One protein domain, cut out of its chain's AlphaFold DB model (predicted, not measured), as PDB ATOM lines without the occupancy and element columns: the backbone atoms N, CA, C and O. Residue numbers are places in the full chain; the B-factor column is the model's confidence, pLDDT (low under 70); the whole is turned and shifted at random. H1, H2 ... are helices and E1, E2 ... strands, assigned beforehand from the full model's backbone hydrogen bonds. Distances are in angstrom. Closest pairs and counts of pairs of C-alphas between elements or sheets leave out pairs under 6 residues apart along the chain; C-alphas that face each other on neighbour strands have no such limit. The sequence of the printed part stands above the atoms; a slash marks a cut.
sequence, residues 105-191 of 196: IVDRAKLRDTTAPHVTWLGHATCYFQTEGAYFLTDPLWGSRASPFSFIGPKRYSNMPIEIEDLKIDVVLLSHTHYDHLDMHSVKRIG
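What this domain is: This is residues 105 to 191 of the 196 residues of the protein "MBL fold metallo-hydrolase" of archaeon (UniProt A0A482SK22). With little regular structure, this is a small twisted sheet of four strands towards one end of an elongated body, with a long loop, residues 139 to 170, reaching to the other end and back, and a short helix, H1, off the sheet. Of 87 printed residues, 28 are in named elements, in chain order E1, E2, E3, E4, H1; the class is mixed. The mixed sheet has the order E1, E2, E3, E4. The whole is compact, radius of gyration of the C-alphas 13.1 A, spanning 43 by 25 by 18 A.

How they stand to each other: E1, residues 118 to 123, and E2, residues 126 to 131, form an antiparallel hairpin; N 120 and O 128 are within hydrogen-bond range at 2.8 A. E2 and E3, residues 134 to 138, form another, with N 136 and O 129 at 2.8 A, completing a meander, each strand the antiparallel neighbour of the one before. Edge strand E4, residues 171 to 173, is parallel to E3, with N 173 and O 137 at 2.8 A. H1, residues 184 to 191, is not on the sheet; its O i to N i+4 pairs are each within range.

Where its parts are: E1, 15.6 A long, begins at C-alpha 118 (157.587, 157.330, 104.546). E2 measures 16.7 A and E3 13.4 A. H1 ends at C-alpha 191 (156.851, 133.408, 107.210).

The domain as a whole: The farthest C-alphas, Thr 115 and Ile 152, are 42.8 A apart. The printed part has no cut; the link E3 to E4 is long. Residue 105 has pLDDT under 70.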
ATOM      1  N   ILE A 105     144.347 153.832  96.003       68.44
ATOM      2  CA  ILE A 105     145.145 152.965  95.147       68.44
ATOM      3  C   ILE A 105     146.578 153.185  95.597       68.44
ATOM      4  O   ILE A 105     147.108 154.293  95.493       68.44
ATOM      5  N   VAL A 106     147.167 152.146  96.180       73.75
ATOM      6  CA  VAL A 106     148.515 152.245  96.709       73.75
ATOM      7  C   VAL A 106     149.448 152.419  95.525       73.75
ATOM      8  O   VAL A 106     149.532 151.557  94.648       73.75
ATOM      9  N   ASP A 107     150.131 153.559  95.484       79.50
ATOM     10  CA  ASP A 107     151.139 153.818  94.472       79.50
ATOM     11  C   ASP A 107     152.333 152.890  94.722       79.50
ATOM     12  O   ASP A 107     153.169 153.113  95.601       79.50
ATOM     13  N   ARG A 108     152.393 151.811  93.940       80.06
ATOM     14  CA  ARG A 108     153.440 150.790  94.036       80.06
ATOM     15  C   ARG A 108     154.835 151.360  93.782       80.06
ATOM     16  O   ARG A 108     155.803 150.776  94.263       80.06
ATOM     17  N   ALA A 109     154.956 152.466  93.041       76.75
ATOM     18  CA  ALA A 109     156.243 153.120  92.830       76.75
ATOM     19  C   ALA A 109     156.726 153.781  94.126       76.75
ATOM     20  O   ALA A 109     157.873 153.577  94.518       76.75
ATOM     21  N   LYS A 110     155.828 154.463  94.851       77.06
ATOM     22  CA  LYS A 110     156.149 155.053  96.162       77.06
ATOM     23  C   LYS A 110     156.544 154.006  97.188       77.06
ATOM     24  O   LYS A 110     157.479 154.232  97.937       77.06
ATOM     25  N   LEU A 111     155.925 152.823  97.161       79.00
ATOM     26  CA  LEU A 111     156.314 151.735  98.065       79.00
ATOM     27  C   LEU A 111     157.758 151.241  97.868       79.00
ATOM     28  O   LEU A 111     158.294 150.551  98.737       79.00
ATOM     29  N   ARG A 112     158.379 151.540  96.725       77.31
ATOM     30  CA  ARG A 112     159.758 151.148  96.415       77.31
ATOM     31  C   ARG A 112     160.760 152.270  96.669       77.31
ATOM     32  O   ARG A 112     161.936 151.967  96.851       77.31
ATOM     33  N   ASP A 113     160.308 153.520  96.697       78.56
ATOM     34  CA  ASP A 113     161.158 154.686  96.918       78.56
ATOM     35  C   ASP A 113     161.533 154.807  98.395       78.56
ATOM     36  O   ASP A 113     160.696 155.092  99.238       78.56
ATOM     37  N   THR A 114     162.801 154.584  98.725       75.69
ATOM     38  CA  THR A 114     163.294 154.622 100.113       75.69
ATOM     39  C   THR A 114     164.177 155.830 100.402       75.69
ATOM     40  O   THR A 114     164.798 155.900 101.461       75.69
ATOM     41  N   THR A 115     164.221 156.790  99.473       80.19
ATOM     42  CA  THR A 115     165.091 157.971  99.562       80.19
ATOM     43  C   THR A 115     164.696 158.885 100.725       80.19
ATOM     44  O   THR A 115     165.549 159.541 101.315       80.19
ATOM     45  N   ALA A 116     163.408 158.907 101.080       84.50
ATOM     46  CA  ALA A 116     162.876 159.628 102.228       84.50
ATOM     47  C   ALA A 116     162.041 158.694 103.126       84.50
ATOM     48  O   ALA A 116     161.385 157.776 102.614       84.50
ATOM     49  N   PRO A 117     162.029 158.934 104.452       89.31
ATOM     50  CA  PRO A 117     161.203 158.170 105.368       89.31
ATOM     51  C   PRO A 117     159.731 158.373 105.026       89.31
ATOM     52  O   PRO A 117     159.249 159.505 104.929       89.31
ATOM     53  N   HIS A 118     159.005 157.274 104.857       86.81
ATOM     54  CA  HIS A 118     157.587 157.330 104.546       86.81
ATOM     55  C   HIS A 118     156.803 156.244 105.268       86.81
ATOM     56  O   HIS A 118     157.305 155.159 105.556       86.81
ATOM     57  N   VAL A 119     155.551 156.573 105.582       90.69
ATOM     58  CA  VAL A 119     154.618 155.688 106.274       90.69
ATOM     59  C   VAL A 119     153.348 155.588 105.445       90.69
ATOM     60  O   VAL A 119     152.721 156.598 105.123       90.69
ATOM     61  N   THR A 120     152.948 154.361 105.140       90.12
ATOM     62  CA  THR A 120     151.675 154.035 104.504       90.12
ATOM     63  C   THR A 120     150.777 153.345 105.521       90.12
ATOM     64  O   THR A 120     151.097 152.269 106.026       90.12
ATOM     65  N   TRP A 121     149.627 153.943 105.818       91.38
ATOM     66  CA  TRP A 121     148.617 153.305 106.658       91.38
ATOM     67  C   TRP A 121     147.789 152.315 105.832       91.38
ATOM     68  O   TRP A 121     147.121 152.708 104.875       91.38
ATOM     69  N   LEU A 122     147.833 151.029 106.193       89.88
ATOM     70  CA  LEU A 122     147.119 149.955 105.487       89.88
ATOM     71  C   LEU A 122     145.798 149.566 106.179       89.88
ATOM     72  O   LEU A 122     144.974 148.853 105.605       89.88
ATOM     73  N   GLY A 123     145.576 150.056 107.402       89.06
ATOM     74  CA  GLY A 123     144.332 149.918 108.159       89.06
ATOM     75  C   GLY A 123     144.527 149.299 109.543       89.06
ATOM     76  O   GLY A 123     145.419 148.481 109.752       89.06
ATOM     77  N   HIS A 124     143.651 149.659 110.488       91.88
ATOM     78  CA  HIS A 124     143.809 149.341 111.919       91.88
ATOM     79  C   HIS A 124     145.178 149.824 112.432       91.88
ATOM     80  O   HIS A 124     145.527 150.979 112.188       91.88
ATOM     81  N   ALA A 125     145.950 148.964 113.097       94.50
ATOM     82  CA  ALA A 125     147.320 149.209 113.541       94.50
ATOM     83  C   ALA A 125     148.385 148.780 112.509       94.50
ATOM     84  O   ALA A 125     149.580 148.856 112.793       94.50
ATOM     85  N   THR A 126     147.972 148.340 111.314       95.19
ATOM     86  CA  THR A 126     148.898 147.927 110.258       95.19
ATOM     87  C   THR A 126     149.415 149.143 109.492       95.19
ATOM     88  O   THR A 126     148.710 149.734 108.666       95.19
ATOM     89  N   CYS A 127     150.670 149.500 109.753       95.00
ATOM     90  CA  CYS A 127     151.408 150.552 109.070       95.00
ATOM     91  C   CYS A 127     152.635 149.946 108.396       95.00
ATOM     92  O   CYS A 127     153.345 149.127 108.977       95.00
ATOM     93  N   TYR A 128     152.886 150.372 107.168       94.38
ATOM     94  CA  TYR A 128     154.079 150.023 106.418       94.38
ATOM     95  C   TYR A 128     155.010 151.228 106.411       94.38
ATOM     96  O   TYR A 128     154.601 152.314 106.004       94.38
ATOM     97  N   PHE A 129     156.212 151.055 106.945       92.62
ATOM     98  CA  PHE A 129     157.197 152.115 107.117       92.62
ATOM     99  C   PHE A 129     158.457 151.773 106.339       92.62
ATOM    100  O   PHE A 129     158.923 150.634 106.359       92.62
ATOM    101  N   GLN A 130     159.024 152.767 105.677       92.06
ATOM    102  CA  GLN A 130     160.221 152.613 104.874       92.06
ATOM    103  C   GLN A 130     161.175 153.764 105.119       92.06
ATOM    104  O   GLN A 130     160.757 154.920 105.168       92.06
ATOM    105  N   THR A 131     162.458 153.447 105.219       90.88
ATOM    106  CA  THR A 131     163.528 154.434 105.367       90.88
ATOM    107  C   THR A 131     164.852 153.799 104.962       90.88
ATOM    108  O   THR A 131     165.082 152.640 105.292       90.88
ATOM    109  N   GLU A 132     165.713 154.524 104.245       89.06
ATOM    110  CA  GLU A 132     167.110 154.124 103.973       89.06
ATOM    111  C   GLU A 132     167.282 152.677 103.454       89.06
ATOM    112  O   GLU A 132     168.203 151.954 103.823       89.06
ATOM    113  N   GLY A 133     166.368 152.218 102.597       89.25
ATOM    114  CA  GLY A 133     166.388 150.867 102.026       89.25
ATOM    115  C   GLY A 133     165.836 149.751 102.924       89.25
ATOM    116  O   GLY A 133     165.804 148.604 102.475       89.25
ATOM    117  N   ALA A 134     165.380 150.070 104.138       91.31
ATOM    118  CA  ALA A 134     164.754 149.142 105.077       91.31
ATOM    119  C   ALA A 134     163.222 149.248 105.059       91.31
ATOM    120  O   ALA A 134     162.657 150.342 104.961       91.31
ATOM    121  N   TYR A 135     162.556 148.096 105.184       94.75
ATOM    122  CA  TYR A 135     161.103 147.963 105.092       94.75
ATOM    123  C   TYR A 135     160.519 147.317 106.354       94.75
ATOM    124  O   TYR A 135     160.786 146.152 106.663       94.75
ATOM    125  N   PHE A 136     159.679 148.066 107.060       95.62
ATOM    126  CA  PHE A 136     159.067 147.686 108.325       95.62
ATOM    127  C   PHE A 136     157.555 147.537 108.180       95.62
ATOM    128  O   PHE A 136     156.902 148.302 107.468       95.62
ATOM    129  N   LEU A 137     156.982 146.589 108.912       97.00
ATOM    130  CA  LEU A 137     155.540 146.385 108.974       97.00
ATOM    131  C   LEU A 137     155.088 146.246 110.424       97.00
ATOM    132  O   LEU A 137     155.577 145.377 111.137       97.00
ATOM    133  N   THR A 138     154.145 147.072 110.863       97.62
ATOM    134  CA  THR A 138     153.571 146.970 112.213       97.62
ATOM    135  C   THR A 138     152.326 146.092 112.205       97.62
ATOM    136  O   THR A 138     151.551 146.153 111.250       97.62
ATOM    137  N   ASP A 139     152.129 145.292 113.257       96.94
ATOM    138  CA  ASP A 139     150.883 144.577 113.590       96.94
ATOM    139  C   ASP A 139     150.096 144.065 112.359       96.94
ATOM    140  O   ASP A 139     149.030 144.597 112.017       96.94
ATOM    141  N   PRO A 140     150.640 143.084 111.612       95.94
ATOM    142  CA  PRO A 140     150.110 142.709 110.310       95.94
ATOM    143  C   PRO A 140     148.772 141.967 110.431       95.94
ATOM    144  O   PRO A 140     148.720 140.834 110.911       95.94
ATOM    145  N   LEU A 141     147.691 142.553 109.906       94.81
ATOM    146  CA  LEU A 141     146.326 142.005 109.968       94.81
ATOM    147  C   LEU A 141     145.702 141.868 108.562       94.81
ATOM    148  O   LEU A 141     144.881 142.688 108.162       94.81
ATOM    149  N   TRP A 142     146.049 140.832 107.793       93.81
ATOM    150  CA  TRP A 142     145.444 140.568 106.472       93.81
ATOM    151  C   TRP A 142     144.180 139.710 106.545       93.81
ATOM    152  O   TRP A 142     143.395 139.683 105.598       93.81
ATOM    153  N   GLY A 143     143.966 139.000 107.650       90.94
ATOM    154  CA  GLY A 143     142.754 138.238 107.902       90.94
ATOM    155  C   GLY A 143     141.495 139.109 107.837       90.94
ATOM    156  O   GLY A 143     141.459 140.260 108.273       90.94
ATOM    157  N   SER A 144     140.411 138.527 107.321       89.75
ATOM    158  CA  SER A 144     139.110 139.209 107.250       89.75
ATOM    159  C   SER A 144     138.453 139.402 108.623       89.75
ATOM    160  O   SER A 144     137.501 140.178 108.750       89.75
ATOM    161  N   ARG A 145     138.935 138.691 109.650       91.00
ATOM    162  CA  ARG A 145     138.424 138.723 111.021       91.00
ATOM    163  C   ARG A 145     139.566 138.688 112.029       91.00
ATOM    164  O   ARG A 145     140.461 137.864 111.898       91.00
ATOM    165  N   ALA A 146     139.458 139.503 113.073       90.88
ATOM    166  CA  ALA A 146     140.328 139.425 114.245       90.88
ATOM    167  C   ALA A 146     139.746 138.403 115.235       90.88
ATOM    168  O   ALA A 146     139.010 138.745 116.162       90.88
ATOM    169  N   SER A 147     139.976 137.117 114.965       87.25
ATOM    170  CA  SER A 147     139.398 136.008 115.730       87.25
ATOM    171  C   SER A 147     140.213 134.726 115.568       87.25
ATOM    172  O   SER A 147     140.760 134.500 114.488       87.25
ATOM    173  N   PRO A 148     140.227 133.828 116.573       83.69
ATOM    174  CA  PRO A 148     140.764 132.478 116.397       83.69
ATOM    175  C   PRO A 148     139.958 131.630 115.405       83.69
ATOM    176  O   PRO A 148     140.455 130.618 114.915       83.69
ATOM    177  N   PHE A 149     138.713 132.014 115.117       85.19
ATOM    178  CA  PHE A 149     137.807 131.276 114.246       85.19
ATOM    179  C   PHE A 149     137.461 132.088 112.996       85.19
ATOM    180  O   PHE A 149     137.168 133.281 113.066       85.19
ATOM    181  N   SER A 150     137.382 131.421 111.846       81.25
ATOM    182  CA  SER A 150     137.060 132.056 110.560       81.25
ATOM    183  C   SER A 150     135.597 132.508 110.428       81.25
ATOM    184  O   SER A 150     135.285 133.373 109.608       81.25
ATOM    185  N   PHE A 151     134.683 131.946 111.222       82.69
ATOM    186  CA  PHE A 151     133.237 132.173 111.090       82.69
ATOM    187  C   PHE A 151     132.647 133.116 112.147       82.69
ATOM    188  O   PHE A 151     131.584 133.696 111.925       82.69
ATOM    189  N   ILE A 152     133.332 133.320 113.273       84.25
ATOM    190  CA  ILE A 152     132.841 134.117 114.405       84.25
ATOM    191  C   ILE A 152     133.878 135.158 114.821       84.25
ATOM    192  O   ILE A 152     135.068 134.949 114.629       84.25
ATOM    193  N   GLY A 153     133.430 136.287 115.370       85.44
ATOM    194  CA  GLY A 153     134.290 137.387 115.817       85.44
ATOM    195  C   GLY A 153     134.188 138.644 114.944       85.44
ATOM    196  O   GLY A 153     133.425 138.662 113.974       85.44
ATOM    197  N   PRO A 154     134.909 139.719 115.292       86.75
ATOM    198  CA  PRO A 154     134.847 140.990 114.575       86.75
ATOM    199  C   PRO A 154     135.363 140.832 113.140       86.75
ATOM    200  O   PRO A 154     136.484 140.380 112.919       86.75
ATOM    201  N   LYS A 155     134.521 141.189 112.164       87.00
ATOM    202  CA  LYS A 155     134.886 141.242 110.744       87.00
ATOM    203  C   LYS A 155     135.397 142.639 110.414       87.00
ATOM    204  O   LYS A 155     134.804 143.625 110.847       87.00
ATOM    205  N   ARG A 156     136.468 142.709 109.630       86.06
ATOM    206  CA  ARG A 156     136.989 143.961 109.083       86.06
ATOM    207  C   ARG A 156     135.933 144.622 108.184       86.06
ATOM    208  O   ARG A 156     135.205 143.933 107.468       86.06
ATOM    209  N   TYR A 157     135.852 145.952 108.241       83.38
ATOM    210  CA  TYR A 157     134.926 146.739 107.421       83.38
ATOM    211  C   TYR A 157     135.468 147.019 106.014       83.38
ATOM    212  O   TYR A 157     134.730 146.891 105.045       83.38
ATOM    213  N   SER A 158     136.745 147.389 105.902       81.62
ATOM    214  CA  SER A 158     137.435 147.635 104.633       81.62
ATOM    215  C   SER A 158     138.230 146.411 104.177       81.62
ATOM    216  O   SER A 158     138.610 145.573 104.989       81.62
ATOM    217  N   ASN A 159     138.511 146.295 102.882       84.56
ATOM    218  CA  ASN A 159     139.507 145.334 102.402       84.56
ATOM    219  C   ASN A 159     140.919 145.889 102.627       84.56
ATOM    220  O   ASN A 159     141.094 147.100 102.782       84.56
ATOM    221  N   MET A 160     141.924 145.010 102.638       87.19
ATOM    222  CA  MET A 160     143.311 145.466 102.579       87.19
ATOM    223  C   MET A 160     143.570 146.131 101.222       87.19
ATOM    224  O   MET A 160     143.095 145.625 100.203       87.19
ATOM    225  N   PRO A 161     144.300 147.258 101.187       88.12
ATOM    226  CA  PRO A 161     144.522 147.998  99.949       88.12
ATOM    227  C   PRO A 161     145.615 147.370  99.068       88.12
ATOM    228  O   PRO A 161     145.769 147.758  97.913       88.12
ATOM    229  N   ILE A 162     146.378 146.411  99.606       89.88
ATOM    230  CA  ILE A 162     147.453 145.701  98.915       89.88
ATOM    231  C   ILE A 162     147.598 144.277  99.462       89.88
ATOM    232  O   ILE A 162     147.370 144.027 100.653       89.88
ATOM    233  N   GLU A 163     147.985 143.343  98.597       91.62
ATOM    234  CA  GLU A 163     148.339 141.989  99.015       91.62
ATOM    235  C   GLU A 163     149.701 141.969  99.712       91.62
ATOM    236  O   GLU A 163     150.593 142.764  99.425       91.62
ATOM    237  N   ILE A 164     149.868 141.052 100.661       92.69
ATOM    238  CA  ILE A 164     151.077 141.013 101.488       92.69
ATOM    239  C   ILE A 164     152.313 140.588 100.682       92.69
ATOM    240  O   ILE A 164     153.429 140.976 101.024       92.69
ATOM    241  N   GLU A 165     152.128 139.811  99.609       92.19
ATOM    242  CA  GLU A 165     153.192 139.370  98.701       92.19
ATOM    243  C   GLU A 165     153.724 140.513  97.827       92.19
ATOM    244  O   GLU A 165     154.874 140.462  97.398       92.19
ATOM    245  N   ASP A 166     152.934 141.571  97.626       90.56
ATOM    246  CA  ASP A 166     153.361 142.771  96.900       90.56
ATOM    247  C   ASP A 166     154.250 143.693  97.765       90.56
ATOM    248  O   ASP A 166     154.814 144.667  97.259       90.56
ATOM    249  N   LEU A 167     154.389 143.403  99.067       91.38
ATOM    250  CA  LEU A 167     155.214 144.165 100.004       91.38
ATOM    251  C   LEU A 167     156.569 143.491 100.233       91.38
ATOM    252  O   LEU A 167     156.648 142.322 100.631       91.38
ATOM    253  N   LYS A 168     157.647 144.266 100.084       93.00
ATOM    254  CA  LYS A 168     158.957 143.895 100.626       93.00
ATOM    255  C   LYS A 168     158.934 144.158 102.132       93.00
ATOM    256  O   LYS A 168     158.500 145.215 102.554       93.00
ATOM    257  N   ILE A 169     159.345 143.193 102.947       95.44
ATOM    258  CA  ILE A 169     159.294 143.313 104.408       95.44
ATOM    259  C   ILE A 169     160.591 142.735 104.950       95.44
ATOM    260  O   ILE A 169     160.847 141.548 104.747       95.44
ATOM    261  N   ASP A 170     161.368 143.559 105.639       95.19
ATOM    262  CA  ASP A 170     162.600 143.130 106.297       95.19
ATOM    263  C   ASP A 170     162.356 142.871 107.784       95.19
ATOM    264  O   ASP A 170     162.892 141.908 108.333       95.19
ATOM    265  N   VAL A 171     161.525 143.698 108.431       96.69
ATOM    266  CA  VAL A 171     161.228 143.619 109.868       96.69
ATOM    267  C   VAL A 171     159.728 143.767 110.117       96.69
ATOM    268  O   VAL A 171     159.073 144.657 109.573       96.69
ATOM    269  N   VAL A 172     159.183 142.918 110.978       97.31
ATOM    270  CA  VAL A 172     157.828 143.022 111.512       97.31
ATOM    271  C   VAL A 172     157.906 143.485 112.960       97.31
ATOM    272  O   VAL A 172     158.664 142.939 113.752       97.31
ATOM    273  N   LEU A 173     157.110 144.489 113.310       97.19
ATOM    274  CA  LEU A 173     156.997 145.022 114.662       97.19
ATOM    275  C   LEU A 173     155.643 144.608 115.236       97.19
ATOM    276  O   LEU A 173     154.599 145.058 114.760       97.19
ATOM    277  N   LEU A 174     155.664 143.749 116.253       95.31
ATOM    278  CA  LEU A 174     154.469 143.319 116.974       95.31
ATOM    279  C   LEU A 174     154.358 144.062 118.302       95.31
ATOM    280  O   LEU A 174     155.230 143.944 119.163       95.31
ATOM    281  N   SER A 175     153.264 144.794 118.493       93.25
ATOM    282  CA  SER A 175     153.005 145.504 119.747       93.25
ATOM    283  C   SER A 175     152.558 144.558 120.864       93.25
ATOM    284  O   SER A 175     152.996 144.692 122.006       93.25
ATOM    285  N   HIS A 176     151.676 143.603 120.553       91.94
ATOM    286  CA  HIS A 176     151.175 142.584 121.478       91.94
ATOM    287  C   HIS A 176     150.465 141.445 120.722       91.94
ATOM    288  O   HIS A 176     150.387 141.436 119.498       91.94
ATOM    289  N   THR A 177     149.941 140.458 121.454       91.25
ATOM    290  CA  THR A 177     149.475 139.175 120.896       91.25
ATOM    291  C   THR A 177     147.957 139.049 120.723       91.25
ATOM    292  O   THR A 177     147.448 137.940 120.551       91.25
ATOM    293  N   HIS A 178     147.198 140.148 120.778       92.06
ATOM    294  CA  HIS A 178     145.754 140.090 120.522       92.06
ATOM    295  C   HIS A 178     145.452 139.836 119.041       92.06
ATOM    296  O   HIS A 178     146.233 140.203 118.174       92.06
ATOM    297  N   TYR A 179     144.299 139.231 118.738       91.69
ATOM    298  CA  TYR A 179     143.936 138.803 117.377       91.69
ATOM    299  C   TYR A 179     143.792 139.939 116.354       91.69
ATOM    300  O   TYR A 179     143.777 139.674 115.156       91.69
ATOM    301  N   ASP A 180     143.643 141.181 116.802       91.44
ATOM    302  CA  ASP A 180     143.626 142.374 115.956       91.44
ATOM    303  C   ASP A 180     145.024 142.980 115.729       91.44
ATOM    304  O   ASP A 180     145.152 143.915 114.948       91.44
ATOM    305  N   HIS A 181     146.070 142.419 116.343       94.50
ATOM    306  CA  HIS A 181     147.473 142.819 116.160       94.50
ATOM    307  C   HIS A 181     148.370 141.660 115.690       94.50
ATOM    308  O   HIS A 181     149.301 141.862 114.913       94.50
ATOM    309  N   LEU A 182     148.048 140.430 116.098       93.69
ATOM    310  CA  LEU A 182     148.709 139.191 115.706       93.69
ATOM    311  C   LEU A 182     147.731 138.285 114.951       93.69
ATOM    312  O   LEU A 182     146.995 137.486 115.537       93.69
ATOM    313  N   ASP A 183     147.755 138.387 113.626       92.88
ATOM    314  CA  ASP A 183     146.968 137.533 112.744       92.88
ATOM    315  C   ASP A 183     147.784 136.347 112.229       92.88
ATOM    316  O   ASP A 183     148.756 136.495 111.488       92.88
ATOM    317  N   MET A 184     147.333 135.140 112.564       92.31
ATOM    318  CA  MET A 184     147.969 133.899 112.125       92.31
ATOM    319  C   MET A 184     147.992 133.761 110.594       92.31
ATOM    320  O   MET A 184     148.901 133.133 110.050       92.31
ATOM    321  N   HIS A 185     147.010 134.329 109.885       92.38
ATOM    322  CA  HIS A 185     146.999 134.311 108.424       92.38
ATOM    323  C   HIS A 185     148.123 135.185 107.847       92.38
ATOM    324  O   HIS A 185     148.891 134.700 107.013       92.38
ATOM    325  N   SER A 186     148.294 136.415 108.345       94.56
ATOM    326  CA  SER A 186     149.464 137.248 108.029       94.56
ATOM    327  C   SER A 186     150.782 136.556 108.361       94.56
ATOM    328  O   SER A 186     151.673 136.512 107.514       94.56
ATOM    329  N   VAL A 187     150.906 135.981 109.564       95.12
ATOM    330  CA  VAL A 187     152.139 135.316 110.024       95.12
ATOM    331  C   VAL A 187     152.550 134.204 109.066       95.12
ATOM    332  O   VAL A 187     153.706 134.152 108.654       95.12
ATOM    333  N   LYS A 188     151.607 133.356 108.647       94.50
ATOM    334  CA  LYS A 188     151.881 132.273 107.690       94.50
ATOM    335  C   LYS A 188     152.308 132.786 106.314       94.50
ATOM    336  O   LYS A 188     153.177 132.178 105.700       94.50
ATOM    337  N   ARG A 189     151.708 133.882 105.834       95.50
ATOM    338  CA  ARG A 189     152.033 134.475 104.522       95.50
ATOM    339  C   ARG A 189     153.360 135.238 104.523       95.50
ATOM    340  O   ARG A 189     154.056 135.261 103.513       95.50
ATOM    341  N   ILE A 190     153.734 135.862 105.640       96.19
ATOM    342  CA  ILE A 190     155.053 136.492 105.799       96.19
ATOM    343  C   ILE A 190     156.122 135.408 105.980       96.19
ATOM    344  O   ILE A 190     157.127 135.399 105.272       96.19
ATOM    345  N   GLY A 191     155.904 134.472 106.902       94.50
ATOM    346  CA  GLY A 191     156.851 133.408 107.210       94.50
ATOM    347  C   GLY A 191     158.230 133.947 107.607       94.50
ATOM    348  O   GLY A 191     158.347 134.954 108.304       94.50
TER     349      GLY A 191